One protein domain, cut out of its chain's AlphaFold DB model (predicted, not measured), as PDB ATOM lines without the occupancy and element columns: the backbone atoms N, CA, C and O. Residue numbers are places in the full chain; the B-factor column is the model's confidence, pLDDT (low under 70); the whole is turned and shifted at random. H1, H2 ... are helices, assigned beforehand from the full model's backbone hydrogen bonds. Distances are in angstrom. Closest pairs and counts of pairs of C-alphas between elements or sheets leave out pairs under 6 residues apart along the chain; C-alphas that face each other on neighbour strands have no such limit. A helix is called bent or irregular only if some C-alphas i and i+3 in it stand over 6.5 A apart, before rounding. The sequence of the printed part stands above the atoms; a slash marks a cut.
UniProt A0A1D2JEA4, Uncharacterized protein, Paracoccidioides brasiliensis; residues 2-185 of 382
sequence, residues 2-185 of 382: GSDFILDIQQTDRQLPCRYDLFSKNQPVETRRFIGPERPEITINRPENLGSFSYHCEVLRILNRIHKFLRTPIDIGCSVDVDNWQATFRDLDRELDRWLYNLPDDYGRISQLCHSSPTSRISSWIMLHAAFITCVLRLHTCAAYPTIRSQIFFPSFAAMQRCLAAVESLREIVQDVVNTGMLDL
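Overview. This is residues 2 to 185 of the 382 residues of an uncharacterized protein of Paracoccidioides brasiliensis (UniProt A0A1D2JEA4). Four long helices form two helical hairpins, H2 with H3 and H5 with H6, joined side by side chiefly where H5 packs on H2. Residues 2 to 51, with short H1, make loops outside the helices on the side away from H6. The printed part has 184 residues with six named helices, H1 to H6 in chain order, and no named strand; the class is all helix. It is compact, with a radius of gyration of the C-alphas of 18.6 A and spans of 58 by 43 by 33 A.

Along the chain. H1 is residues 20 to 24, with C-alpha 20 at (188.883, 271.586, 283.750). H2, residues 52 to 71, is 28.6 A long, and H3, residues 79 to 101, is 32.5 A. H4 is residues 105 to 108. H5, residues 118 to 144, is 37.6 A long, with a kink of 27 degrees near residue 138; it is only just irregular, C-alphas 139 and 142 being 6.6 A apart. H6, residues 157 to 180, is 35.0 A long and ends at C-alpha 180 (195.856, 257.571, 265.794).

Arrangement. H5, the hub, touches H2 the same way at a shallow tilt of 16 degrees, closest at C-alphas 135 and 63, 5.3 A. H2, H3 and H5 form an up and down bundle, each running against the one before. In their hairpin, H2 and H3 touch at C-alphas 66 and 92, 6.9 A. Residues 89 to 96 of H3 touch residues 136 to 139 of H5, closest at C-alphas 96 and 136, 7.5 A. In the other hairpin, H5 and H6 touch at C-alphas 144 and 160, 4.6 A. H6 is apart from H2 and H3. H4 is close to but not clearly touching H5, and H1 touches no helix. Every O i to N i+4 pair is within hydrogen-bond range in H1, H2, H3 and H6, and 21 of 23 in H5; H4 is too short for one.

Size, cuts and confidence. C-alphas 25 and 151 are farthest apart, 59.7 A. The printed part has no cut; the links H1 to H2 and H5 to H6 are long. pLDDT is under 70 at residues 2 to 13, 34 to 45, 105 to 120 and 148.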
ATOM      1  N   GLY A   2     223.686 286.517 284.484       29.31
ATOM      2  CA  GLY A   2     222.641 285.725 283.856       29.31
ATOM      3  C   GLY A   2     221.287 286.089 284.430       29.31
ATOM      4  O   GLY A   2     221.151 286.097 285.648       29.31
ATOM      5  N   SER A   3     220.302 286.409 283.598       28.53
ATOM      6  CA  SER A   3     218.930 286.540 284.079       28.53
ATOM      7  C   SER A   3     218.460 285.180 284.595       28.53
ATOM      8  O   SER A   3     218.316 284.241 283.806       28.53
ATOM      9  N   ASP A   4     218.228 285.074 285.901       35.16
ATOM     10  CA  ASP A   4     217.530 283.941 286.502       35.16
ATOM     11  C   ASP A   4     216.063 283.977 286.049       35.16
ATOM     12  O   ASP A   4     215.192 284.555 286.691       35.16
ATOM     13  N   PHE A   5     215.787 283.345 284.907       42.75
ATOM     14  CA  PHE A   5     214.433 283.004 284.451       42.75
ATOM     15  C   PHE A   5     213.863 281.778 285.184       42.75
ATOM     16  O   PHE A   5     212.839 281.219 284.790       42.75
ATOM     17  N   ILE A   6     214.525 281.332 286.252       49.31
ATOM     18  CA  ILE A   6     214.056 280.237 287.087       49.31
ATOM     19  C   ILE A   6     213.128 280.846 288.127       49.31
ATOM     20  O   ILE A   6     213.579 281.519 289.051       49.31
ATOM     21  N   LEU A   7     211.823 280.605 287.974       47.84
ATOM     22  CA  LEU A   7     210.845 280.919 289.011       47.84
ATOM     23  C   LEU A   7     211.319 280.300 290.330       47.84
ATOM     24  O   LEU A   7     211.517 279.082 290.425       47.84
ATOM     25  N   ASP A   8     211.518 281.147 291.338       56.47
ATOM     26  CA  ASP A   8     211.881 280.677 292.662       56.47
ATOM     27  C   ASP A   8     210.786 279.732 293.181       56.47
ATOM     28  O   ASP A   8     209.580 279.975 293.055       56.47
ATOM     29  N   ILE A   9     211.214 278.606 293.749       56.41
ATOM     30  CA  ILE A   9     210.309 277.561 294.228       56.41
ATOM     31  C   ILE A   9     209.452 278.115 295.374       56.41
ATOM     32  O   ILE A   9     208.273 277.778 295.454       56.41
ATOM     33  N   GLN A  10     209.996 279.033 296.180       58.59
ATOM     34  CA  GLN A  10     209.241 279.709 297.239       58.59
ATOM     35  C   GLN A  10     208.172 280.666 296.686       58.59
ATOM     36  O   GLN A  10     207.115 280.832 297.286       58.59
ATOM     37  N   GLN A  11     208.384 281.242 295.496       53.25
ATOM     38  CA  GLN A  11     207.393 282.090 294.817       53.25
ATOM     39  C   GLN A  11     206.299 281.284 294.090       53.25
ATOM     40  O   GLN A  11     205.309 281.849 293.615       53.25
ATOM     41  N   THR A  12     206.453 279.958 294.014       57.09
ATOM     42  CA  THR A  12     205.500 279.030 293.384       57.09
ATOM     43  C   THR A  12     204.716 278.186 294.394       57.09
ATOM     44  O   THR A  12     204.033 277.247 293.983       57.09
ATOM     45  N   ASP A  13     204.745 278.538 295.686       64.94
ATOM     46  CA  ASP A  13     203.868 277.980 296.730       64.94
ATOM     47  C   ASP A  13     202.418 278.451 296.519       64.94
ATOM     48  O   ASP A  13     201.872 279.316 297.207       64.94
ATOM     49  N   ARG A  14     201.789 277.893 295.484       72.81
ATOM     50  CA  ARG A  14     200.401 278.142 295.100       72.81
ATOM     51  C   ARG A  14     199.578 276.863 295.211       72.81
ATOM     52  O   ARG A  14     200.099 275.755 295.342       72.81
ATOM     53  N   GLN A  15     198.264 277.026 295.181       80.50
ATOM     54  CA  GLN A  15     197.354 275.905 294.992       80.50
ATOM     55  C   GLN A  15     197.520 275.320 293.590       80.50
ATOM     56  O   GLN A  15     197.734 276.054 292.623       80.50
ATOM     57  N   LEU A  16     197.431 273.995 293.494       85.38
ATOM     58  CA  LEU A  16     197.421 273.309 292.212       85.38
ATOM     59  C   LEU A  16     196.196 273.734 291.392       85.38
ATOM     60  O   LEU A  16     195.129 273.964 291.965       85.38
ATOM     61  N   PRO A  17     196.302 273.804 290.058       85.25
ATOM     62  CA  PRO A  17     195.129 273.974 289.211       85.25
ATOM     63  C   PRO A  17     194.097 272.878 289.500       85.25
ATOM     64  O   PRO A  17     194.472 271.736 289.767       85.25
ATOM     65  N   CYS A  18     192.809 273.205 289.452       83.12
ATOM     66  CA  CYS A  18     191.752 272.200 289.500       83.12
ATOM     67  C   CYS A  18     191.520 271.581 288.113       83.12
ATOM     68  O   CYS A  18     191.968 272.101 287.089       83.12
ATOM     69  N   ARG A  19     190.815 270.449 288.072       82.25
ATOM     70  CA  ARG A  19     190.348 269.834 286.818       82.25
ATOM     71  C   ARG A  19     189.436 270.781 286.022       82.25
ATOM     72  O   ARG A  19     188.716 271.614 286.576       82.25
ATOM     73  N   TYR A  20     189.471 270.634 284.699       78.75
ATOM     74  CA  TYR A  20     188.883 271.586 283.750       78.75
ATOM     75  C   TYR A  20     187.361 271.767 283.881       78.75
ATOM     76  O   TYR A  20     186.835 272.857 283.681       78.75
ATOM     77  N   ASP A  21     186.621 270.722 284.231       75.81
ATOM     78  CA  ASP A  21     185.171 270.785 284.441       75.81
ATOM     79  C   ASP A  21     184.776 271.581 285.694       75.81
ATOM     80  O   ASP A  21     183.751 272.257 285.680       75.81
ATOM     81  N   LEU A  22     185.584 271.544 286.759       81.62
ATOM     82  CA  LEU A  22     185.369 272.382 287.944       81.62
ATOM     83  C   LEU A  22     185.691 273.847 287.623       81.62
ATOM     84  O   LEU A  22     184.924 274.743 287.982       81.62
ATOM     85  N   PHE A  23     186.778 274.072 286.876       82.12
ATOM     86  CA  PHE A  23     187.174 275.399 286.405       82.12
ATOM     87  C   PHE A  23     186.114 276.027 285.484       82.12
ATOM     88  O   PHE A  23     185.672 277.147 285.720       82.12
ATOM     89  N   SER A  24     185.646 275.293 284.472       80.19
ATOM     90  CA  SER A  24     184.635 275.765 283.508       80.19
ATOM     91  C   SER A  24     183.270 276.053 284.134       80.19
ATOM     92  O   SER A  24     182.553 276.930 283.656       80.19
ATOM     93  N   LYS A  25     182.913 275.367 285.224       84.00
ATOM     94  CA  LYS A  25     181.697 275.647 286.003       84.00
ATOM     95  C   LYS A  25     181.871 276.802 286.996       84.00
ATOM     96  O   LYS A  25     180.927 277.107 287.719       84.00
ATOM     97  N   ASN A  26     183.056 277.416 287.047       85.19
ATOM     98  CA  ASN A  26     183.423 278.486 287.973       85.19
ATOM     99  C   ASN A  26     183.119 278.131 289.443       85.19
ATOM    100  O   ASN A  26     182.610 278.951 290.207       85.19
ATOM    101  N   GLN A  27     183.370 276.874 289.824       81.69
ATOM    102  CA  GLN A  27     183.093 276.391 291.175       81.69
ATOM    103  C   GLN A  27     184.279 276.682 292.104       81.69
ATOM    104  O   GLN A  27     185.421 276.397 291.733       81.69
ATOM    105  N   PRO A  28     184.041 277.206 293.323       85.31
ATOM    106  CA  PRO A  28     185.098 277.330 294.315       85.31
ATOM    107  C   PRO A  28     185.504 275.930 294.775       85.31
ATOM    108  O   PRO A  28     184.694 275.182 295.320       85.31
ATOM    109  N   VAL A  29     186.761 275.566 294.534       86.06
ATOM    110  CA  VAL A  29     187.284 274.239 294.859       86.06
ATOM    111  C   VAL A  29     188.627 274.361 295.549       86.06
ATOM    112  O   VAL A  29     189.490 275.140 295.151       86.06
ATOM    113  N   GLU A  30     188.807 273.572 296.600       85.62
ATOM    114  CA  GLU A  30     190.093 273.465 297.274       85.62
ATOM    115  C   GLU A  30     190.927 272.391 296.593       85.62
ATOM    116  O   GLU A  30     190.512 271.234 296.475       85.62
ATOM    117  N   THR A  31     192.122 272.775 296.172       84.44
ATOM    118  CA  THR A  31     193.126 271.867 295.631       84.44
ATOM    119  C   THR A  31     194.316 271.786 296.570       84.44
ATOM    120  O   THR A  31     194.578 272.683 297.385       84.44
ATOM    121  N   ARG A  32     195.049 270.680 296.441       82.38
ATOM    122  CA  ARG A  32     196.305 270.464 297.152       82.38
ATOM    123  C   ARG A  32     197.236 271.657 296.896       82.38
ATOM    124  O   ARG A  32     197.387 272.116 295.763       82.38
ATOM    125  N   ARG A  33     197.848 272.179 297.959       73.38
ATOM    126  CA  ARG A  33     198.910 273.184 297.834       73.38
ATOM    127  C   ARG A  33     200.218 272.509 297.475       73.38
ATOM    128  O   ARG A  33     200.505 271.417 297.958       73.38
ATOM    129  N   PHE A  34     201.016 273.184 296.660       63.97
ATOM    130  CA  PHE A  34     202.420 272.838 296.558       63.97
ATOM    131  C   PHE A  34     203.065 273.027 297.925       63.97
ATOM    132  O   PHE A  34     202.992 274.111 298.495       63.97
ATOM    133  N   ILE A  35     203.669 271.965 298.445       57.31
ATOM    134  CA  ILE A  35     204.473 272.037 299.653       57.31
ATOM    135  C   ILE A  35     205.855 271.494 299.299       57.31
ATOM    136  O   ILE A  35     205.991 270.364 298.832       57.31
ATOM    137  N   GLY A  36     206.880 272.341 299.424       54.06
ATOM    138  CA  GLY A  36     208.272 271.909 299.302       54.06
ATOM    139  C   GLY A  36     208.655 270.920 300.414       54.06
ATOM    140  O   GLY A  36     207.988 270.874 301.445       54.06
ATOM    141  N   PRO A  37     209.750 270.157 300.257       51.41
ATOM    142  CA  PRO A  37     210.177 269.143 301.233       51.41
ATOM    143  C   PRO A  37     210.433 269.684 302.656       51.41
ATOM    144  O   PRO A  37     210.541 268.898 303.590       51.41
ATOM    145  N   GLU A  38     210.514 271.006 302.837       49.12
ATOM    146  CA  GLU A  38     210.836 271.666 304.108       49.12
ATOM    147  C   GLU A  38     209.629 271.989 305.009       49.12
ATOM    148  O   GLU A  38     209.826 272.408 306.148       49.12
ATOM    149  N   ARG A  39     208.381 271.818 304.550       53.72
ATOM    150  CA  ARG A  39     207.190 272.147 305.360       53.72
ATOM    151  C   ARG A  39     206.272 270.932 305.509       53.72
ATOM    152  O   ARG A  39     205.640 270.537 304.546       53.72
ATOM    153  N   PRO A  40     206.147 270.319 306.692       47.19
ATOM    154  CA  PRO A  40     205.222 269.215 306.913       47.19
ATOM    155  C   PRO A  40     203.870 269.756 307.403       47.19
ATOM    156  O   PRO A  40     203.463 269.493 308.529       47.19
ATOM    157  N   GLU A  41     203.173 270.558 306.595       48.31
ATOM    158  CA  GLU A  41     201.783 270.924 306.901       48.31
ATOM    159  C   GLU A  41     200.818 269.916 306.275       48.31
ATOM    160  O   GLU A  41     200.973 269.519 305.117       48.31
ATOM    161  N   ILE A  42     199.816 269.506 307.063       49.69
ATOM    162  CA  ILE A  42     198.743 268.586 306.668       49.69
ATOM    163  C   ILE A  42     198.034 269.185 305.455       49.69
ATOM    164  O   ILE A  42     197.202 270.085 305.560       49.69
ATOM    165  N   THR A  43     198.406 268.709 304.274       55.84
ATOM    166  CA  THR A  43     197.851 269.193 303.020       55.84
ATOM    167  C   THR A  43     196.465 268.594 302.874       55.84
ATOM    168  O   THR A  43     196.313 267.374 302.884       55.84
ATOM    169  N   ILE A  44     195.444 269.438 302.710       59.38
ATOM    170  CA  ILE A  44     194.126 268.982 302.264       59.38
ATOM    171  C   ILE A  44     194.333 268.294 300.910       59.38
ATOM    172  O   ILE A  44     194.614 268.938 299.897       59.38
ATOM    173  N   ASN A  45     194.273 266.966 300.917       67.81
ATOM    174  CA  ASN A  45     194.491 266.141 299.745       67.81
ATOM    175  C   ASN A  45     193.130 265.740 299.177       67.81
ATOM    176  O   ASN A  45     192.545 264.757 299.620       67.81
ATOM    177  N   ARG A  46     192.629 266.534 298.226       75.75
ATOM    178  CA  ARG A  46     191.428 266.223 297.436       75.75
ATOM    179  C   ARG A  46     191.826 265.853 296.004       75.75
ATOM    180  O   ARG A  46     191.726 266.710 295.119       75.75
ATOM    181  N   PRO A  47     192.364 264.640 295.765       78.50
ATOM    182  CA  PRO A  47     192.779 264.203 294.430       78.50
ATOM    183  C   PRO A  47     191.634 264.243 293.409       78.50
ATOM    184  O   PRO A  47     191.885 264.463 292.228       78.50
ATOM    185  N   GLU A  48     190.384 264.125 293.859       81.06
ATOM    186  CA  GLU A  48     189.169 264.242 293.052       81.06
ATOM    187  C   GLU A  48     189.014 265.606 292.361       81.06
ATOM    188  O   GLU A  48     188.375 265.694 291.310       81.06
ATOM    189  N   ASN A  49     189.635 266.655 292.914       84.38
ATOM    190  CA  ASN A  49     189.629 268.010 292.361       84.38
ATOM    191  C   ASN A  49     190.786 268.258 291.381       84.38
ATOM    192  O   ASN A  49     190.837 269.322 290.757       84.38
ATOM    193  N   LEU A  50     191.724 267.314 291.251       84.00
ATOM    194  CA  LEU A  50     192.941 267.465 290.457       84.00
ATOM    195  C   LEU A  50     192.784 266.841 289.066       84.00
ATOM    196  O   LEU A  50     192.229 265.756 288.893       84.00
ATOM    197  N   GLY A  51     193.291 267.558 288.064       81.75
ATOM    198  CA  GLY A  51     193.331 267.125 286.671       81.75
ATOM    199  C   GLY A  51     194.734 266.695 286.239       81.75
ATOM    200  O   GLY A  51     195.712 266.911 286.953       81.75
ATOM    201  N   SER A  52     194.857 266.190 285.010       81.75
ATOM    202  CA  SER A  52     196.148 265.892 284.359       81.75
ATOM    203  C   SER A  52     197.136 267.062 284.427       81.75
ATOM    204  O   SER A  52     198.322 266.857 284.672       81.75
ATOM    205  N   PHE A  53     196.654 268.296 284.258       83.38
ATOM    206  CA  PHE A  53     197.488 269.496 284.327       83.38
ATOM    207  C   PHE A  53     198.059 269.743 285.730       83.38
ATOM    208  O   PHE A  53     199.201 270.170 285.857       83.38
ATOM    209  N   SER A  54     197.314 269.415 286.788       85.50
ATOM    210  CA  SER A  54     197.794 269.509 288.172       85.50
ATOM    211  C   SER A  54     199.012 268.605 288.375       85.50
ATOM    212  O   SER A  54     200.065 269.064 288.816       85.50
ATOM    213  N   TYR A  55     198.898 267.342 287.959       86.81
ATOM    214  CA  TYR A  55     199.989 266.368 288.006       86.81
ATOM    215  C   TYR A  55     201.153 266.766 287.085       86.81
ATOM    216  O   TYR A  55     202.318 266.590 287.436       86.81
ATOM    217  N   HIS A  56     200.861 267.394 285.943       86.75
ATOM    218  CA  HIS A  56     201.890 267.949 285.066       86.75
ATOM    219  C   HIS A  56     202.699 269.049 285.772       86.75
ATOM    220  O   HIS A  56     203.925 269.072 285.698       86.75
ATOM    221  N   CYS A  57     202.045 269.940 286.518       86.12
ATOM    222  CA  CYS A  57     202.754 270.942 287.306       86.12
ATOM    223  C   CYS A  57     203.597 270.314 288.432       86.12
ATOM    224  O   CYS A  57     204.687 270.810 288.711       86.12
ATOM    225  N   GLU A  58     203.135 269.231 289.066       86.88
ATOM    226  CA  GLU A  58     203.924 268.505 290.073       86.88
ATOM    227  C   GLU A  58     205.209 267.921 289.478       86.88
ATOM    228  O   GLU A  58     206.296 268.186 289.996       86.88
ATOM    229  N   VAL A  59     205.123 267.201 288.355       89.88
ATOM    230  CA  VAL A  59     206.310 266.588 287.740       89.88
ATOM    231  C   VAL A  59     207.303 267.638 287.227       89.88
ATOM    232  O   VAL A  59     208.513 267.475 287.388       89.88
ATOM    233  N   LEU A  60     206.824 268.780 286.718       88.00
ATOM    234  CA  LEU A  60     207.691 269.900 286.329       88.00
ATOM    235  C   LEU A  60     208.444 270.524 287.516       88.00
ATOM    236  O   LEU A  60     209.532 271.075 287.336       88.00
ATOM    237  N   ARG A  61     207.927 270.426 288.744       84.50
ATOM    238  CA  ARG A  61     208.684 270.854 289.933       84.50
ATOM    239  C   ARG A  61     209.811 269.891 290.257       84.50
ATOM    240  O   ARG A  61     210.900 270.349 290.602       84.50
ATOM    241  N   ILE A  62     209.574 268.589 290.107       89.50
ATOM    242  CA  ILE A  62     210.636 267.587 290.228       89.50
ATOM    243  C   ILE A  62     211.702 267.867 289.160       89.50
ATOM    244  O   ILE A  62     212.884 267.946 289.492       89.50
ATOM    245  N   LEU A  63     211.298 268.166 287.917       89.25
ATOM    246  CA  LEU A  63     212.215 268.585 286.849       89.25
ATOM    247  C   LEU A  63     213.051 269.808 287.237       89.25
ATOM    248  O   LEU A  63     214.257 269.818 287.007       89.25
ATOM    249  N   ASN A  64     212.438 270.827 287.844       85.12
ATOM    250  CA  ASN A  64     213.151 272.022 288.293       85.12
ATOM    251  C   ASN A  64     214.196 271.692 289.373       85.12
ATOM    252  O   ASN A  64     215.313 272.206 289.348       85.12
ATOM    253  N   ARG A  65     213.869 270.798 290.312       88.31
ATOM    254  CA  ARG A  65     214.821 270.335 291.335       88.31
ATOM    255  C   ARG A  65     215.961 269.529 290.724       88.31
ATOM    256  O   ARG A  65     217.111 269.791 291.059       88.31
ATOM    257  N   ILE A  66     215.658 268.624 289.790       91.62
ATOM    258  CA  ILE A  66     216.659 267.891 289.003       91.62
ATOM    259  C   ILE A  66     217.570 268.877 288.271       91.62
ATOM    260  O   ILE A  66     218.787 268.756 288.327       91.62
ATOM    261  N   HIS A  67     217.001 269.891 287.626       86.25
ATOM    262  CA  HIS A  67     217.760 270.920 286.929       86.25
ATOM    263  C   HIS A  67     218.711 271.675 287.875       86.25
ATOM    264  O   HIS A  67     219.899 271.786 287.573       86.25
ATOM    265  N   LYS A  68     218.232 272.134 289.042       85.75
ATOM    266  CA  LYS A  68     219.077 272.789 290.060       85.75
ATOM    267  C   LYS A  68     220.196 271.868 290.554       85.75
ATOM    268  O   LYS A  68     221.347 272.293 290.639       85.75
ATOM    269  N   PHE A  69     219.870 270.607 290.827       91.75
ATOM    270  CA  PHE A  69     220.832 269.582 291.224       91.75
ATOM    271  C   PHE A  69     221.935 269.402 290.175       91.75
ATOM    272  O   PHE A  69     223.110 269.512 290.505       91.75
ATOM    273  N   LEU A  70     221.574 269.214 288.904       87.81
ATOM    274  CA  LEU A  70     222.543 269.018 287.822       87.81
ATOM    275  C   LEU A  70     223.456 270.232 287.628       87.81
ATOM    276  O   LEU A  70     224.636 270.080 287.324       87.81
ATOM    277  N   ARG A  71     222.931 271.448 287.817       84.06
ATOM    278  CA  ARG A  71     223.719 272.685 287.714       84.06
ATOM    279  C   ARG A  71     224.669 272.910 288.884       84.06
ATOM    280  O   ARG A  71     225.572 273.734 288.749       84.06
ATOM    281  N   THR A  72     224.475 272.217 290.001       85.25
ATOM    282  CA  THR A  72     225.353 272.346 291.163       85.25
ATOM    283  C   THR A  72     226.715 271.736 290.817       85.25
ATOM    284  O   THR A  72     226.766 270.554 290.464       85.25
ATOM    285  N   PRO A  73     227.813 272.515 290.860       86.56
ATOM    286  CA  PRO A  73     229.137 271.989 290.571       86.56
ATOM    287  C   PRO A  73     229.536 270.916 291.584       86.56
ATOM    288  O   PRO A  73     229.204 271.027 292.762       86.56
ATOM    289  N   ILE A  74     230.276 269.908 291.133       88.81
ATOM    290  CA  ILE A  74     230.759 268.805 291.970       88.81
ATOM    291  C   ILE A  74     232.233 268.536 291.680       88.81
ATOM    292  O   ILE A  74     232.621 268.361 290.520       88.81
ATOM    293  N   ASP A  75     233.051 268.458 292.728       87.75
ATOM    294  CA  ASP A  75     234.398 267.914 292.613       87.75
ATOM    295  C   ASP A  75     234.352 266.378 292.578       87.75
ATOM    296  O   ASP A  75     234.219 265.700 293.595       87.75
ATOM    297  N   ILE A  76     234.487 265.813 291.377       86.69
ATOM    298  CA  ILE A  76     234.476 264.361 291.157       86.69
ATOM    299  C   ILE A  76     235.698 263.635 291.750       86.69
ATOM    300  O   ILE A  76     235.719 262.403 291.747       86.69
ATOM    301  N   GLY A  77     236.732 264.355 292.200       88.00
ATOM    302  CA  GLY A  77     237.888 263.793 292.902       88.00
ATOM    303  C   GLY A  77     237.695 263.702 294.419       88.00
ATOM    304  O   GLY A  77     238.421 262.959 295.082       88.00
ATOM    305  N   CYS A  78     236.710 264.414 294.966       92.31
ATOM    306  CA  CYS A  78     236.412 264.451 296.392       92.31
ATOM    307  C   CYS A  78     235.348 263.403 296.755       92.31
ATOM    308  O   CYS A  78     234.206 263.479 296.306       92.31
ATOM    309  N   SER A  79     235.697 262.434 297.612       92.44
ATOM    310  CA  SER A  79     234.753 261.382 298.037       92.44
ATOM    311  C   SER A  79     233.506 261.950 298.707       92.44
ATOM    312  O   SER A  79     232.404 261.516 298.401       92.44
ATOM    313  N   VAL A  80     233.666 262.954 299.573       93.94
ATOM    314  CA  VAL A  80     232.545 263.560 300.311       93.94
ATOM    315  C   VAL A  80     231.560 264.241 299.358       93.94
ATOM    316  O   VAL A  80     230.348 264.084 299.504       93.94
ATOM    317  N   ASP A  81     232.066 264.955 298.351       92.31
ATOM    318  CA  ASP A  81     231.228 265.620 297.348       92.31
ATOM    319  C   ASP A  81     230.486 264.597 296.485       92.31
ATOM    320  O   ASP A  81     229.286 264.743 296.243       92.31
ATOM    321  N   VAL A  82     231.175 263.527 296.074       91.56
ATOM    322  CA  VAL A  82     230.575 262.410 295.333       91.56
ATOM    323  C   VAL A  82     229.491 261.710 296.150       91.56
ATOM    324  O   VAL A  82     228.403 261.472 295.623       91.56
ATOM    325  N   ASP A  83     229.725 261.442 297.433       93.12
ATOM    326  CA  ASP A  83     228.753 260.788 298.313       93.12
ATOM    327  C   ASP A  83     227.494 261.647 298.515       93.12
ATOM    328  O   ASP A  83     226.367 261.151 298.389       93.12
ATOM    329  N   ASN A  84     227.666 262.951 298.751       94.31
ATOM    330  CA  ASN A  84     226.566 263.909 298.892       94.31
ATOM    331  C   ASN A  84     225.760 264.057 297.596       94.31
ATOM    332  O   ASN A  84     224.521 264.070 297.607       94.31
ATOM    333  N   TRP A  85     226.453 264.130 296.459       94.31
ATOM    334  CA  TRP A  85     225.817 264.181 295.150       94.31
ATOM    335  C   TRP A  85     225.002 262.912 294.881       94.31
ATOM    336  O   TRP A  85     223.845 262.997 294.472       94.31
ATOM    337  N   GLN A  86     225.555 261.732 295.182       93.00
ATOM    338  CA  GLN A  86     224.851 260.459 295.020       93.00
ATOM    339  C   GLN A  86     223.649 260.329 295.962       93.00
ATOM    340  O   GLN A  86     222.630 259.751 295.579       93.00
ATOM    341  N   ALA A  87     223.743 260.841 297.191       94.56
ATOM    342  CA  ALA A  87     222.608 260.894 298.107       94.56
ATOM    343  C   ALA A  87     221.469 261.732 297.514       94.56
ATOM    344  O   ALA A  87     220.348 261.238 297.395       94.56
ATOM    345  N   THR A  88     221.791 262.931 297.025       95.12
ATOM    346  CA  THR A  88     220.824 263.829 296.376       95.12
ATOM    347  C   THR A  88     220.212 263.201 295.120       95.12
ATOM    348  O   THR A  88     218.995 263.249 294.936       95.12
ATOM    349  N   PHE A  89     221.027 262.548 294.283       95.31
ATOM    350  CA  PHE A  89     220.565 261.796 293.115       95.31
ATOM    351  C   PHE A  89     219.528 260.733 293.500       95.31
ATOM    352  O   PHE A  89     218.454 260.666 292.902       95.31
ATOM    353  N   ARG A  90     219.828 259.911 294.518       95.19
ATOM    354  CA  ARG A  90     218.922 258.849 294.984       95.19
ATOM    355  C   ARG A  90     217.624 259.410 295.545       95.19
ATOM    356  O   ARG A  90     216.581 258.786 295.375       95.19
ATOM    357  N   ASP A  91     217.669 260.556 296.212       95.19
ATOM    358  CA  ASP A  91     216.466 261.178 296.756       95.19
ATOM    359  C   ASP A  91     215.558 261.734 295.655       95.19
ATOM    360  O   ASP A  91     214.347 261.527 295.718       95.19
ATOM    361  N   LEU A  92     216.131 262.331 294.605       94.69
ATOM    362  CA  LEU A  92     215.378 262.747 293.416       94.69
ATOM    363  C   LEU A  92     214.797 261.550 292.646       94.69
ATOM    364  O   LEU A  92     213.656 261.611 292.195       94.69
ATOM    365  N   ASP A  93     215.540 260.448 292.520       94.94
ATOM    366  CA  ASP A  93     215.040 259.236 291.856       94.94
ATOM    367  C   ASP A  93     213.883 258.595 292.640       94.94
ATOM    368  O   ASP A  93     212.844 258.262 292.071       94.94
ATOM    369  N   ARG A  94     214.003 258.523 293.974       93.12
ATOM    370  CA  ARG A  94     212.913 258.077 294.858       93.12
ATOM    371  C   ARG A  94     211.702 258.995 294.788       93.12
ATOM    372  O   ARG A  94     210.581 258.526 294.953       93.12
ATOM    373  N   GLU A  95     211.905 260.294 294.614       92.19
ATOM    374  CA  GLU A  95     210.811 261.245 294.449       92.19
ATOM    375  C   GLU A  95     210.056 261.010 293.141       92.19
ATOM    376  O   GLU A  95     208.827 260.992 293.168       92.19
ATOM    377  N   LEU A  96     210.758 260.745 292.034       92.06
ATOM    378  CA  LEU A  96     210.128 260.338 290.773       92.06
ATOM    379  C   LEU A  96     209.324 259.042 290.936       92.06
ATOM    380  O   LEU A  96     208.170 258.992 290.513       92.06
ATOM    381  N   ASP A  97     209.891 258.024 291.591       90.44
ATOM    382  CA  ASP A  97     209.193 256.755 291.842       90.44
ATOM    383  C   ASP A  97     207.961 256.941 292.732       90.44
ATOM    384  O   ASP A  97     206.891 256.412 292.437       90.44
ATOM    385  N   ARG A  98     208.084 257.719 293.814       89.00
ATOM    386  CA  ARG A  98     206.957 258.036 294.702       89.00
ATOM    387  C   ARG A  98     205.881 258.824 293.975       89.00
ATOM    388  O   ARG A  98     204.704 258.574 294.209       89.00
ATOM    389  N   TRP A  99     206.260 259.786 293.139       90.44
ATOM    390  CA  TRP A  99     205.303 260.562 292.364       90.44
ATOM    391  C   TRP A  99     204.534 259.659 291.398       90.44
ATOM    392  O   TRP A  99     203.307 259.683 291.399       90.44
ATOM    393  N   LEU A 100     205.244 258.799 290.660       88.94
ATOM    394  CA  LEU A 100     204.628 257.854 289.732       88.94
ATOM    395  C   LEU A 100     203.713 256.853 290.452       88.94
ATOM    396  O   LEU A 100     202.603 256.607 289.996       88.94
ATOM    397  N   TYR A 101     204.153 256.303 291.588       85.31
ATOM    398  CA  TYR A 101     203.370 255.349 292.379       85.31
ATOM    399  C   TYR A 101     202.083 255.958 292.952       85.31
ATOM    400  O   TYR A 101     201.072 255.274 293.061       85.31
ATOM    401  N   ASN A 102     202.115 257.240 293.327       84.50
ATOM    402  CA  ASN A 102     200.960 257.946 293.888       84.50
ATOM    403  C   ASN A 102     200.067 258.597 292.820       84.50
ATOM    404  O   ASN A 102     199.093 259.272 293.170       84.50
ATOM    405  N   LEU A 103     200.403 258.448 291.538       83.62
ATOM    406  CA  LEU A 103     199.583 258.953 290.451       83.62
ATOM    407  C   LEU A 103     198.281 258.129 290.396       83.62
ATOM    408  O   LEU A 103     198.364 256.901 290.381       83.62
ATOM    409  N   PRO A 104     197.085 258.754 290.373       81.06
ATOM    410  CA  PRO A 104     195.838 257.996 290.348       81.06
ATOM    411  C   PRO A 104     195.775 257.045 289.152       81.06
ATOM    412  O   PRO A 104     196.268 257.376 288.068       81.06
ATOM    413  N   ASP A 105     195.118 255.898 289.338       69.44
ATOM    414  CA  ASP A 105     195.033 254.842 288.325       69.44
ATOM    415  C   ASP A 105     194.482 255.347 286.986       69.44
ATOM    416  O   ASP A 105     194.939 254.878 285.955       69.44
ATOM    417  N   ASP A 106     193.610 256.357 286.963       65.88
ATOM    418  CA  ASP A 106     193.055 256.938 285.724       65.88
ATOM    419  C   ASP A 106     194.095 257.716 284.890       65.88
ATOM    420  O   ASP A 106     193.888 258.015 283.710       65.88
ATOM    421  N   TYR A 107     195.225 258.074 285.506       66.31
ATOM    422  CA  TYR A 107     196.380 258.691 284.852       66.31
ATOM    423  C   TYR A 107     197.535 257.688 284.676       66.31
ATOM    424  O   TYR A 107     198.347 257.854 283.760       66.31
ATOM    425  N   GLY A 108     197.586 256.628 285.493       56.03
ATOM    426  CA  GLY A 108     198.501 255.486 285.352       56.03
ATOM    427  C   GLY A 108     198.047 254.416 284.342       56.03
ATOM    428  O   GLY A 108     198.880 253.695 283.794       56.03
ATOM    429  N   ARG A 109     196.742 254.329 284.059       54.31
ATOM    430  CA  ARG A 109     196.044 253.415 283.136       54.31
ATOM    431  C   ARG A 109     194.884 254.165 282.469       54.31
ATOM    432  O   ARG A 109     194.275 255.043 283.054       54.31
ATOM    433  N   ILE A 110     194.528 253.806 281.239       48.84
ATOM    434  CA  ILE A 110     193.599 254.594 280.388       48.84
ATOM    435  C   ILE A 110     192.110 254.449 280.764       48.84
ATOM    436  O   ILE A 110     191.212 254.954 280.088       48.84
ATOM    437  N   SER A 111     191.812 253.798 281.882       43.75
ATOM    438  CA  SER A 111     190.451 253.442 282.251       43.75
ATOM    439  C   SER A 111     189.836 254.465 283.206       43.75
ATOM    440  O   SER A 111     190.027 254.356 284.403       43.75
ATOM    441  N   GLN A 112     188.987 255.332 282.637       49.16
ATOM    442  CA  GLN A 112     187.802 255.941 283.269       49.16
ATOM    443  C   GLN A 112     188.002 257.158 284.196       49.16
ATOM    444  O   GLN A 112     187.923 256.994 285.392       49.16
ATOM    445  N   LEU A 113     188.039 258.396 283.662       42.22
ATOM    446  CA  LEU A 113     187.318 259.569 284.229       42.22
ATOM    447  C   LEU A 113     187.202 260.748 283.208       42.22
ATOM    448  O   LEU A 113     188.066 260.953 282.353       42.22
ATOM    449  N   CYS A 114     186.068 261.474 283.246       38.84
ATOM    450  CA  CYS A 114     185.515 262.447 282.263       38.84
ATOM    451  C   CYS A 114     186.129 263.878 282.336       38.84
ATOM    452  O   CYS A 114     186.675 264.237 283.368       38.84
ATOM    453  N   HIS A 115     186.152 264.752 281.301       45.03
ATOM    454  CA  HIS A 115     185.025 265.588 280.797       45.03
ATOM    455  C   HIS A 115     185.314 266.383 279.483       45.03
ATOM    456  O   HIS A 115     184.594 267.328 279.162       45.03
ATOM    457  N   SER A 116     186.340 266.034 278.702       47.50
ATOM    458  CA  SER A 116     186.555 266.561 277.338       47.50
ATOM    459  C   SER A 116     186.402 265.450 276.291       47.50
ATOM    460  O   SER A 116     186.258 264.278 276.659       47.50
ATOM    461  N   SER A 117     186.384 265.807 274.995       56.31
ATOM    462  CA  SER A 117     186.399 264.814 273.910       56.31
ATOM    463  C   SER A 117     187.493 263.768 274.183       56.31
ATOM    464  O   SER A 117     188.547 264.125 274.725       56.31
ATOM    465  N   PRO A 118     187.280 262.482 273.847       63.78
ATOM    466  CA  PRO A 118     188.249 261.420 274.133       63.78
ATOM    467  C   PRO A 118     189.668 261.779 273.662       63.78
ATOM    468  O   PRO A 118     190.643 261.499 274.354       63.78
ATOM    469  N   THR A 119     189.786 262.520 272.561       67.06
ATOM    470  CA  THR A 119     191.054 262.998 272.004       67.06
ATOM    471  C   THR A 119     191.791 264.008 272.896       67.06
ATOM    472  O   THR A 119     193.010 263.931 273.021       67.06
ATOM    473  N   SER A 120     191.080 264.921 273.572       68.50
ATOM    474  CA  SER A 120     191.678 265.887 274.513       68.50
ATOM    475  C   SER A 120     192.152 265.225 275.816       68.50
ATOM    476  O   SER A 120     193.151 265.646 276.410       68.50
ATOM    477  N   ARG A 121     191.462 264.160 276.252       72.00
ATOM    478  CA  ARG A 121     191.888 263.330 277.390       72.00
ATOM    479  C   ARG A 121     193.205 262.632 277.079       72.00
ATOM    480  O   ARG A 121     194.155 262.731 277.854       72.00
ATOM    481  N   ILE A 122     193.250 261.959 275.933       76.88
ATOM    482  CA  ILE A 122     194.410 261.179 275.508       76.88
ATOM    483  C   ILE A 122     195.609 262.108 275.266       76.88
ATOM    484  O   ILE A 122     196.701 261.800 275.733       76.88
ATOM    485  N   SER A 123     195.425 263.288 274.657       81.06
ATOM    486  CA  SER A 123     196.530 264.238 274.455       81.06
ATOM    487  C   SER A 123     197.111 264.752 275.775       81.06
ATOM    488  O   SER A 123     198.327 264.777 275.945       81.06
ATOM    489  N   SER A 124     196.266 265.092 276.752       81.94
ATOM    490  CA  SER A 124     196.725 265.545 278.073       81.94
ATOM    491  C   SER A 124     197.489 264.456 278.830       81.94
ATOM    492  O   SER A 124     198.481 264.745 279.499       81.94
ATOM    493  N   TRP A 125     197.039 263.205 278.710       84.50
ATOM    494  CA  TRP A 125     197.725 262.038 279.259       84.50
ATOM    495  C   TRP A 125     199.093 261.842 278.591       84.50
ATOM    496  O   TRP A 125     200.103 261.799 279.290       84.50
ATOM    497  N   ILE A 126     199.157 261.850 277.253       86.50
ATOM    498  CA  ILE A 126     200.414 261.742 276.493       86.50
ATOM    499  C   ILE A 126     201.417 262.808 276.955       86.50
ATOM    500  O   ILE A 126     202.580 262.505 277.209       86.50
ATOM    501  N   MET A 127     200.964 264.055 277.107       87.62
ATOM    502  CA  MET A 127     201.812 265.169 277.541       87.62
ATOM    503  C   MET A 127     202.330 265.003 278.977       87.62
ATOM    504  O   MET A 127     203.470 265.377 279.260       87.62
ATOM    505  N   LEU A 128     201.524 264.441 279.884       89.75
ATOM    506  CA  LEU A 128     201.940 264.132 281.254       89.75
ATOM    507  C   LEU A 128     203.047 263.069 281.276       89.75
ATOM    508  O   LEU A 128     204.083 263.278 281.908       89.75
ATOM    509  N   HIS A 129     202.861 261.973 280.537       88.19
ATOM    510  CA  HIS A 129     203.851 260.893 280.447       88.19
ATOM    511  C   HIS A 129     205.141 261.343 279.770       88.19
ATOM    512  O   HIS A 129     206.229 261.066 280.269       88.19
ATOM    513  N   ALA A 130     205.041 262.115 278.688       90.69
ATOM    514  CA  ALA A 130     206.199 262.686 278.009       90.69
ATOM    515  C   ALA A 130     207.034 263.586 278.948       90.69
ATOM    516  O   ALA A 130     208.267 263.506 278.968       90.69
ATOM    517  N   ALA A 131     206.374 264.390 279.791       91.06
ATOM    518  CA  ALA A 131     207.054 265.199 280.800       91.06
ATOM    519  C   ALA A 131     207.746 264.344 281.871       91.06
ATOM    520  O   ALA A 131     208.908 264.604 282.192       91.06
ATOM    521  N   PHE A 132     207.083 263.302 282.382       93.31
ATOM    522  CA  PHE A 132     207.691 262.370 283.336       93.31
ATOM    523  C   PHE A 132     208.921 261.666 282.749       93.31
ATOM    524  O   PHE A 132     209.989 261.678 283.363       93.31
ATOM    525  N   ILE A 133     208.814 261.143 281.526       92.56
ATOM    526  CA  ILE A 133     209.928 260.511 280.805       92.56
ATOM    527  C   ILE A 133     211.092 261.493 280.652       92.56
ATOM    528  O   ILE A 133     212.236 261.144 280.935       92.56
ATOM    529  N   THR A 134     210.816 262.747 280.289       91.38
ATOM    530  CA  THR A 134     211.851 263.787 280.203       91.38
ATOM    531  C   THR A 134     212.555 264.012 281.544       91.38
ATOM    532  O   THR A 134     213.774 264.185 281.558       91.38
ATOM    533  N   CYS A 135     211.842 263.958 282.674       94.06
ATOM    534  CA  CYS A 135     212.447 264.061 284.007       94.06
ATOM    535  C   CYS A 135     213.368 262.881 284.317       94.06
ATOM    536  O   CYS A 135     214.497 263.093 284.761       94.06
ATOM    537  N   VAL A 136     212.911 261.655 284.038       95.31
ATOM    538  CA  VAL A 136     213.714 260.437 284.213       95.31
ATOM    539  C   VAL A 136     214.987 260.524 283.375       95.31
ATOM    540  O   VAL A 136     216.085 260.372 283.906       95.31
ATOM    541  N   LEU A 137     214.874 260.846 282.084       92.56
ATOM    542  CA  LEU A 137     216.036 260.980 281.206       92.56
ATOM    543  C   LEU A 137     216.969 262.105 281.666       92.56
ATOM    544  O   LEU A 137     218.185 261.921 281.692       92.56
ATOM    545  N   ARG A 138     216.431 263.256 282.083       91.06
ATOM    546  CA  ARG A 138     217.258 264.371 282.561       91.06
ATOM    547  C   ARG A 138     218.059 263.991 283.805       91.06
ATOM    548  O   ARG A 138     219.235 264.323 283.862       91.06
ATOM    549  N   LEU A 139     217.458 263.290 284.766       93.94
ATOM    550  CA  LEU A 139     218.154 262.854 285.977       93.94
ATOM    551  C   LEU A 139     219.187 261.763 285.677       93.94
ATOM    552  O   LEU A 139     220.335 261.871 286.089       93.94
ATOM    553  N   HIS A 140     218.792 260.706 284.966       93.44
ATOM    554  CA  HIS A 140     219.604 259.488 284.863       93.44
ATOM    555  C   HIS A 140     220.762 259.597 283.870       93.44
ATOM    556  O   HIS A 140     221.776 258.920 284.042       93.44
ATOM    557  N   THR A 141     220.668 260.465 282.862       88.88
ATOM    558  CA  THR A 141     221.695 260.567 281.811       88.88
ATOM    559  C   THR A 141     223.067 261.002 282.321       88.88
ATOM    560  O   THR A 141     224.066 260.504 281.808       88.88
ATOM    561  N   CYS A 142     223.150 261.844 283.359       87.00
ATOM    562  CA  CYS A 142     224.435 262.260 283.935       87.00
ATOM    563  C   CYS A 142     225.155 261.127 284.684       87.00
ATOM    564  O   CYS A 142     226.380 261.103 284.735       87.00
ATOM    565  N   ALA A 143     224.401 260.183 285.256       88.69
ATOM    566  CA  ALA A 143     224.950 258.997 285.905       88.69
ATOM    567  C   ALA A 143     225.226 257.880 284.888       88.69
ATOM    568  O   ALA A 143     226.201 257.148 285.028       88.69
ATOM    569  N   ALA A 144     224.388 257.746 283.856       86.31
ATOM    570  CA  ALA A 144     224.528 256.733 282.815       86.31
ATOM    571  C   ALA A 144     225.690 257.027 281.852       86.31
ATOM    572  O   ALA A 144     226.453 256.126 281.510       86.31
ATOM    573  N   TYR A 145     225.839 258.287 281.436       81.50
ATOM    574  CA  TYR A 145     226.786 258.714 280.404       81.50
ATOM    575  C   TYR A 145     227.563 259.971 280.834       81.50
ATOM    576  O   TYR A 145     227.480 261.005 280.168       81.50
ATOM    577  N   PRO A 146     228.325 259.917 281.941       81.62
ATOM    578  CA  PRO A 146     229.054 261.078 282.433       81.62
ATOM    579  C   PRO A 146     230.107 261.543 281.423       81.62
ATOM    580  O   PRO A 146     230.888 260.732 280.904       81.62
ATOM    581  N   THR A 147     230.140 262.854 281.169       75.38
ATOM    582  CA  THR A 147     231.107 263.497 280.260       75.38
ATOM    583  C   THR A 147     232.508 263.583 280.861       75.38
ATOM    584  O   THR A 147     233.493 263.563 280.125       75.38
ATOM    585  N   ILE A 148     232.604 263.631 282.192       69.12
ATOM    586  CA  ILE A 148     233.853 263.636 282.960       69.12
ATOM    587  C   ILE A 148     233.795 262.501 283.985       69.12
ATOM    588  O   ILE A 148     232.742 262.232 284.561       69.12
ATOM    589  N   ARG A 149     234.918 261.808 284.189       81.19
ATOM    590  CA  ARG A 149     235.017 260.610 285.036       81.19
ATOM    591  C   ARG A 149     236.182 260.723 286.011       81.19
ATOM    592  O   ARG A 149     237.167 261.398 285.724       81.19
ATOM    593  N   SER A 150     236.080 260.011 287.125       83.06
ATOM    594  CA  SER A 150     237.154 259.794 288.093       83.06
ATOM    595  C   SER A 150     237.148 258.331 288.558       83.06
ATOM    596  O   SER A 150     236.297 257.545 288.147       83.06
ATOM    597  N   GLN A 151     238.088 257.951 289.426       84.31
ATOM    598  CA  GLN A 151     238.132 256.596 289.999       84.31
ATOM    599  C   GLN A 151     236.912 256.281 290.881       84.31
ATOM    600  O   GLN A 151     236.538 255.124 291.036       84.31
ATOM    601  N   ILE A 152     236.279 257.315 291.439       84.38
ATOM    602  CA  ILE A 152     235.122 257.201 292.337       84.38
ATOM    603  C   ILE A 152     233.804 257.621 291.663       84.38
ATOM    604  O   ILE A 152     232.725 257.321 292.175       84.38
ATOM    605  N   PHE A 153     233.879 258.264 290.490       84.50
ATOM    606  CA  PHE A 153     232.738 258.727 289.704       84.50
ATOM    607  C   PHE A 153     232.800 258.185 288.270       84.50
ATOM    608  O   PHE A 153     233.530 258.698 287.417       84.50
ATOM    609  N   PHE A 154     232.015 257.148 287.987       83.69
ATOM    610  CA  PHE A 154     232.030 256.454 286.702       83.69
ATOM    611  C   PHE A 154     230.618 256.038 286.246       83.69
ATOM    612  O   PHE A 154     229.672 256.138 287.027       83.69
ATOM    613  N   PRO A 155     230.444 255.626 284.971       88.25
ATOM    614  CA  PRO A 155     229.130 255.321 284.404       88.25
ATOM    615  C   PRO A 155     228.341 254.256 285.182       88.25
ATOM    616  O   PRO A 155     228.858 253.185 285.497       88.25
ATOM    617  N   SER A 156     227.053 254.519 285.413       88.94
ATOM    618  CA  SER A 156     226.121 253.606 286.075       88.94
ATOM    619  C   SER A 156     225.305 252.786 285.086       88.94
ATOM    620  O   SER A 156     224.466 253.313 284.352       88.94
ATOM    621  N   PHE A 157     225.470 251.464 285.144       87.44
ATOM    622  CA  PHE A 157     224.655 250.531 284.365       87.44
ATOM    623  C   PHE A 157     223.166 250.597 284.744       87.44
ATOM    624  O   PHE A 157     222.304 250.544 283.874       87.44
ATOM    625  N   ALA A 158     222.840 250.765 286.029       87.81
ATOM    626  CA  ALA A 158     221.448 250.875 286.466       87.81
ATOM    627  C   ALA A 158     220.771 252.135 285.898       87.81
ATOM    628  O   ALA A 158     219.649 252.059 285.396       87.81
ATOM    629  N   ALA A 159     221.475 253.273 285.903       88.94
ATOM    630  CA  ALA A 159     220.976 254.514 285.311       88.94
ATOM    631  C   ALA A 159     220.828 254.400 283.783       88.94
ATOM    632  O   ALA A 159     219.872 254.918 283.212       88.94
ATOM    633  N   MET A 160     221.737 253.677 283.119       87.62
ATOM    634  CA  MET A 160     221.648 253.371 281.688       87.62
ATOM    635  C   MET A 160     220.389 252.559 281.363       87.62
ATOM    636  O   MET A 160     219.617 252.953 280.493       87.62
ATOM    637  N   GLN A 161     220.127 251.480 282.104       89.56
ATOM    638  CA  GLN A 161     218.914 250.674 281.923       89.56
ATOM    639  C   GLN A 161     217.642 251.490 282.166       89.56
ATOM    640  O   GLN A 161     216.679 251.370 281.414       89.56
ATOM    641  N   ARG A 162     217.652 252.373 283.169       90.62
ATOM    642  CA  ARG A 162     216.526 253.269 283.460       90.62
ATOM    643  C   ARG A 162     216.286 254.282 282.338       90.62
ATOM    644  O   ARG A 162     215.136 254.514 281.975       90.62
ATOM    645  N   CYS A 163     217.351 254.808 281.726       90.94
ATOM    646  CA  CYS A 163     217.245 255.624 280.515       90.94
ATOM    647  C   CYS A 163     216.602 254.843 279.360       90.94
ATOM    648  O   CYS A 163     215.655 255.325 278.747       90.94
ATOM    649  N   LEU A 164     217.095 253.636 279.068       88.44
ATOM    650  CA  LEU A 164     216.598 252.823 277.953       88.44
ATOM    651  C   LEU A 164     215.136 252.402 278.149       88.44
ATOM    652  O   LEU A 164     214.344 252.508 277.218       88.44
ATOM    653  N   ALA A 165     214.752 252.013 279.367       88.19
ATOM    654  CA  ALA A 165     213.371 251.671 279.695       88.19
ATOM    655  C   ALA A 165     212.416 252.868 279.524       88.19
ATOM    656  O   ALA A 165     211.309 252.711 279.009       88.19
ATOM    657  N   ALA A 166     212.851 254.078 279.895       90.75
ATOM    658  CA  ALA A 166     212.075 255.297 279.677       90.75
ATOM    659  C   ALA A 166     211.929 255.636 278.180       90.75
ATOM    660  O   ALA A 166     210.854 256.051 277.742       90.75
ATOM    661  N   VAL A 167     212.980 255.422 277.380       88.44
ATOM    662  CA  VAL A 167     212.923 255.605 275.921       88.44
ATOM    663  C   VAL A 167     211.983 254.594 275.254       88.44
ATOM    664  O   VAL A 167     211.229 254.986 274.361       88.44
ATOM    665  N   GLU A 168     211.999 253.328 275.679       87.12
ATOM    666  CA  GLU A 168     211.088 252.303 275.151       87.12
ATOM    667  C   GLU A 168     209.630 252.615 275.511       87.12
ATOM    668  O   GLU A 168     208.756 252.535 274.654       87.12
ATOM    669  N   SER A 169     209.364 253.088 276.731       87.75
ATOM    670  CA  SER A 169     208.021 253.549 277.093       87.75
ATOM    671  C   SER A 169     207.545 254.710 276.209       87.75
ATOM    672  O   SER A 169     206.401 254.706 275.752       87.75
ATOM    673  N   LEU A 170     208.418 255.679 275.891       88.38
ATOM    674  CA  LEU A 170     208.055 256.746 274.954       88.38
ATOM    675  C   LEU A 170     207.767 256.193 273.557       88.38
ATOM    676  O   LEU A 170     206.901 256.719 272.861       88.38
ATOM    677  N   ARG A 171     208.471 255.138 273.136       85.00
ATOM    678  CA  ARG A 171     208.285 254.537 271.813       85.00
ATOM    679  C   ARG A 171     206.877 253.994 271.643       85.00
ATOM    680  O   ARG A 171     206.289 254.212 270.585       85.00
ATOM    681  N   GLU A 172     206.362 253.300 272.649       83.00
ATOM    682  CA  GLU A 172     204.992 252.778 272.646       83.00
ATOM    683  C   GLU A 172     203.985 253.926 272.483       83.00
ATOM    684  O   GLU A 172     203.181 253.914 271.552       83.00
ATOM    685  N   ILE A 173     204.143 254.994 273.274       85.25
ATOM    686  CA  ILE A 173     203.307 256.203 273.188       85.25
ATOM    687  C   ILE A 173     203.379 256.837 271.790       85.25
ATOM    688  O   ILE A 173     202.359 257.191 271.206       85.25
ATOM    689  N   VAL A 174     204.580 256.986 271.226       83.94
ATOM    690  CA  VAL A 174     204.784 257.592 269.900       83.94
ATOM    691  C   VAL A 174     204.152 256.745 268.801       83.94
ATOM    692  O   VAL A 174     203.564 257.296 267.871       83.94
ATOM    693  N   GLN A 175     204.252 255.420 268.899       81.50
ATOM    694  CA  GLN A 175     203.633 254.515 267.937       81.50
ATOM    695  C   GLN A 175     202.110 254.677 267.938       81.50
ATOM    696  O   GLN A 175     201.516 254.779 266.863       81.50
ATOM    697  N   ASP A 176     201.495 254.771 269.117       78.25
ATOM    698  CA  ASP A 176     200.056 254.989 269.257       78.25
ATOM    699  C   ASP A 176     199.630 256.362 268.733       78.25
ATOM    700  O   ASP A 176     198.658 256.468 267.986       78.25
ATOM    701  N   VAL A 177     200.392 257.411 269.043       81.94
ATOM    702  CA  VAL A 177     200.149 258.776 268.552       81.94
ATOM    703  C   VAL A 177     200.164 258.845 267.027       81.94
ATOM    704  O   VAL A 177     199.282 259.463 266.428       81.94
ATOM    705  N   VAL A 178     201.146 258.204 266.389       77.81
ATOM    706  CA  VAL A 178     201.251 258.156 264.923       77.81
ATOM    707  C   VAL A 178     200.098 257.350 264.328       77.81
ATOM    708  O   VAL A 178     199.476 257.798 263.370       77.81
ATOM    709  N   ASN A 179     199.773 256.195 264.914       78.25
ATOM    710  CA  ASN A 179     198.692 255.332 264.431       78.25
ATOM    711  C   ASN A 179     197.307 255.987 264.547       78.25
ATOM    712  O   ASN A 179     196.408 255.667 263.773       78.25
ATOM    713  N   THR A 180     197.128 256.886 265.515       77.44
ATOM    714  CA  THR A 180     195.856 257.571 265.794       77.44
ATOM    715  C   THR A 180     195.764 258.972 265.188       77.44
ATOM    716  O   THR A 180     194.711 259.598 265.288       77.44
ATOM    717  N   GLY A 181     196.832 259.474 264.553       77.50
ATOM    718  CA  GLY A 181     196.854 260.816 263.961       77.50
ATOM    719  C   GLY A 181     196.749 261.939 264.996       77.50
ATOM    720  O   GLY A 181     196.169 262.982 264.723       77.50
ATOM    721  N   MET A 182     197.266 261.726 266.208       77.25
ATOM    722  CA  MET A 182     197.121 262.671 267.320       77.25
ATOM    723  C   MET A 182     198.236 263.721 267.415       77.25
ATOM    724  O   MET A 182     198.212 264.531 268.342       77.25
ATOM    725  N   LEU A 183     199.209 263.716 266.498       77.50
ATOM    726  CA  LEU A 183     200.384 264.599 266.545       77.50
ATOM    727  C   LEU A 183     200.009 266.084 266.631       77.50
ATOM    728  O   LEU A 183     200.569 266.792 267.465       77.50
ATOM    729  N   ASP A 184     199.006 266.519 265.870       74.88
ATOM    730  CA  ASP A 184     198.556 267.915 265.777       74.88
ATOM    731  C   ASP A 184     198.009 268.461 267.113       74.88
ATOM    732  O   ASP A 184     197.888 269.671 267.318       74.88
ATOM    733  N   LEU A 185     197.672 267.562 268.045       75.38
ATOM    734  CA  LEU A 185     197.152 267.883 269.375       75.38
ATOM    735  C   LEU A 185     198.247 267.945 270.442       75.38
ATOM    736  O   LEU A 185     197.959 268.266 271.600       75.38
TER     737      LEU A 185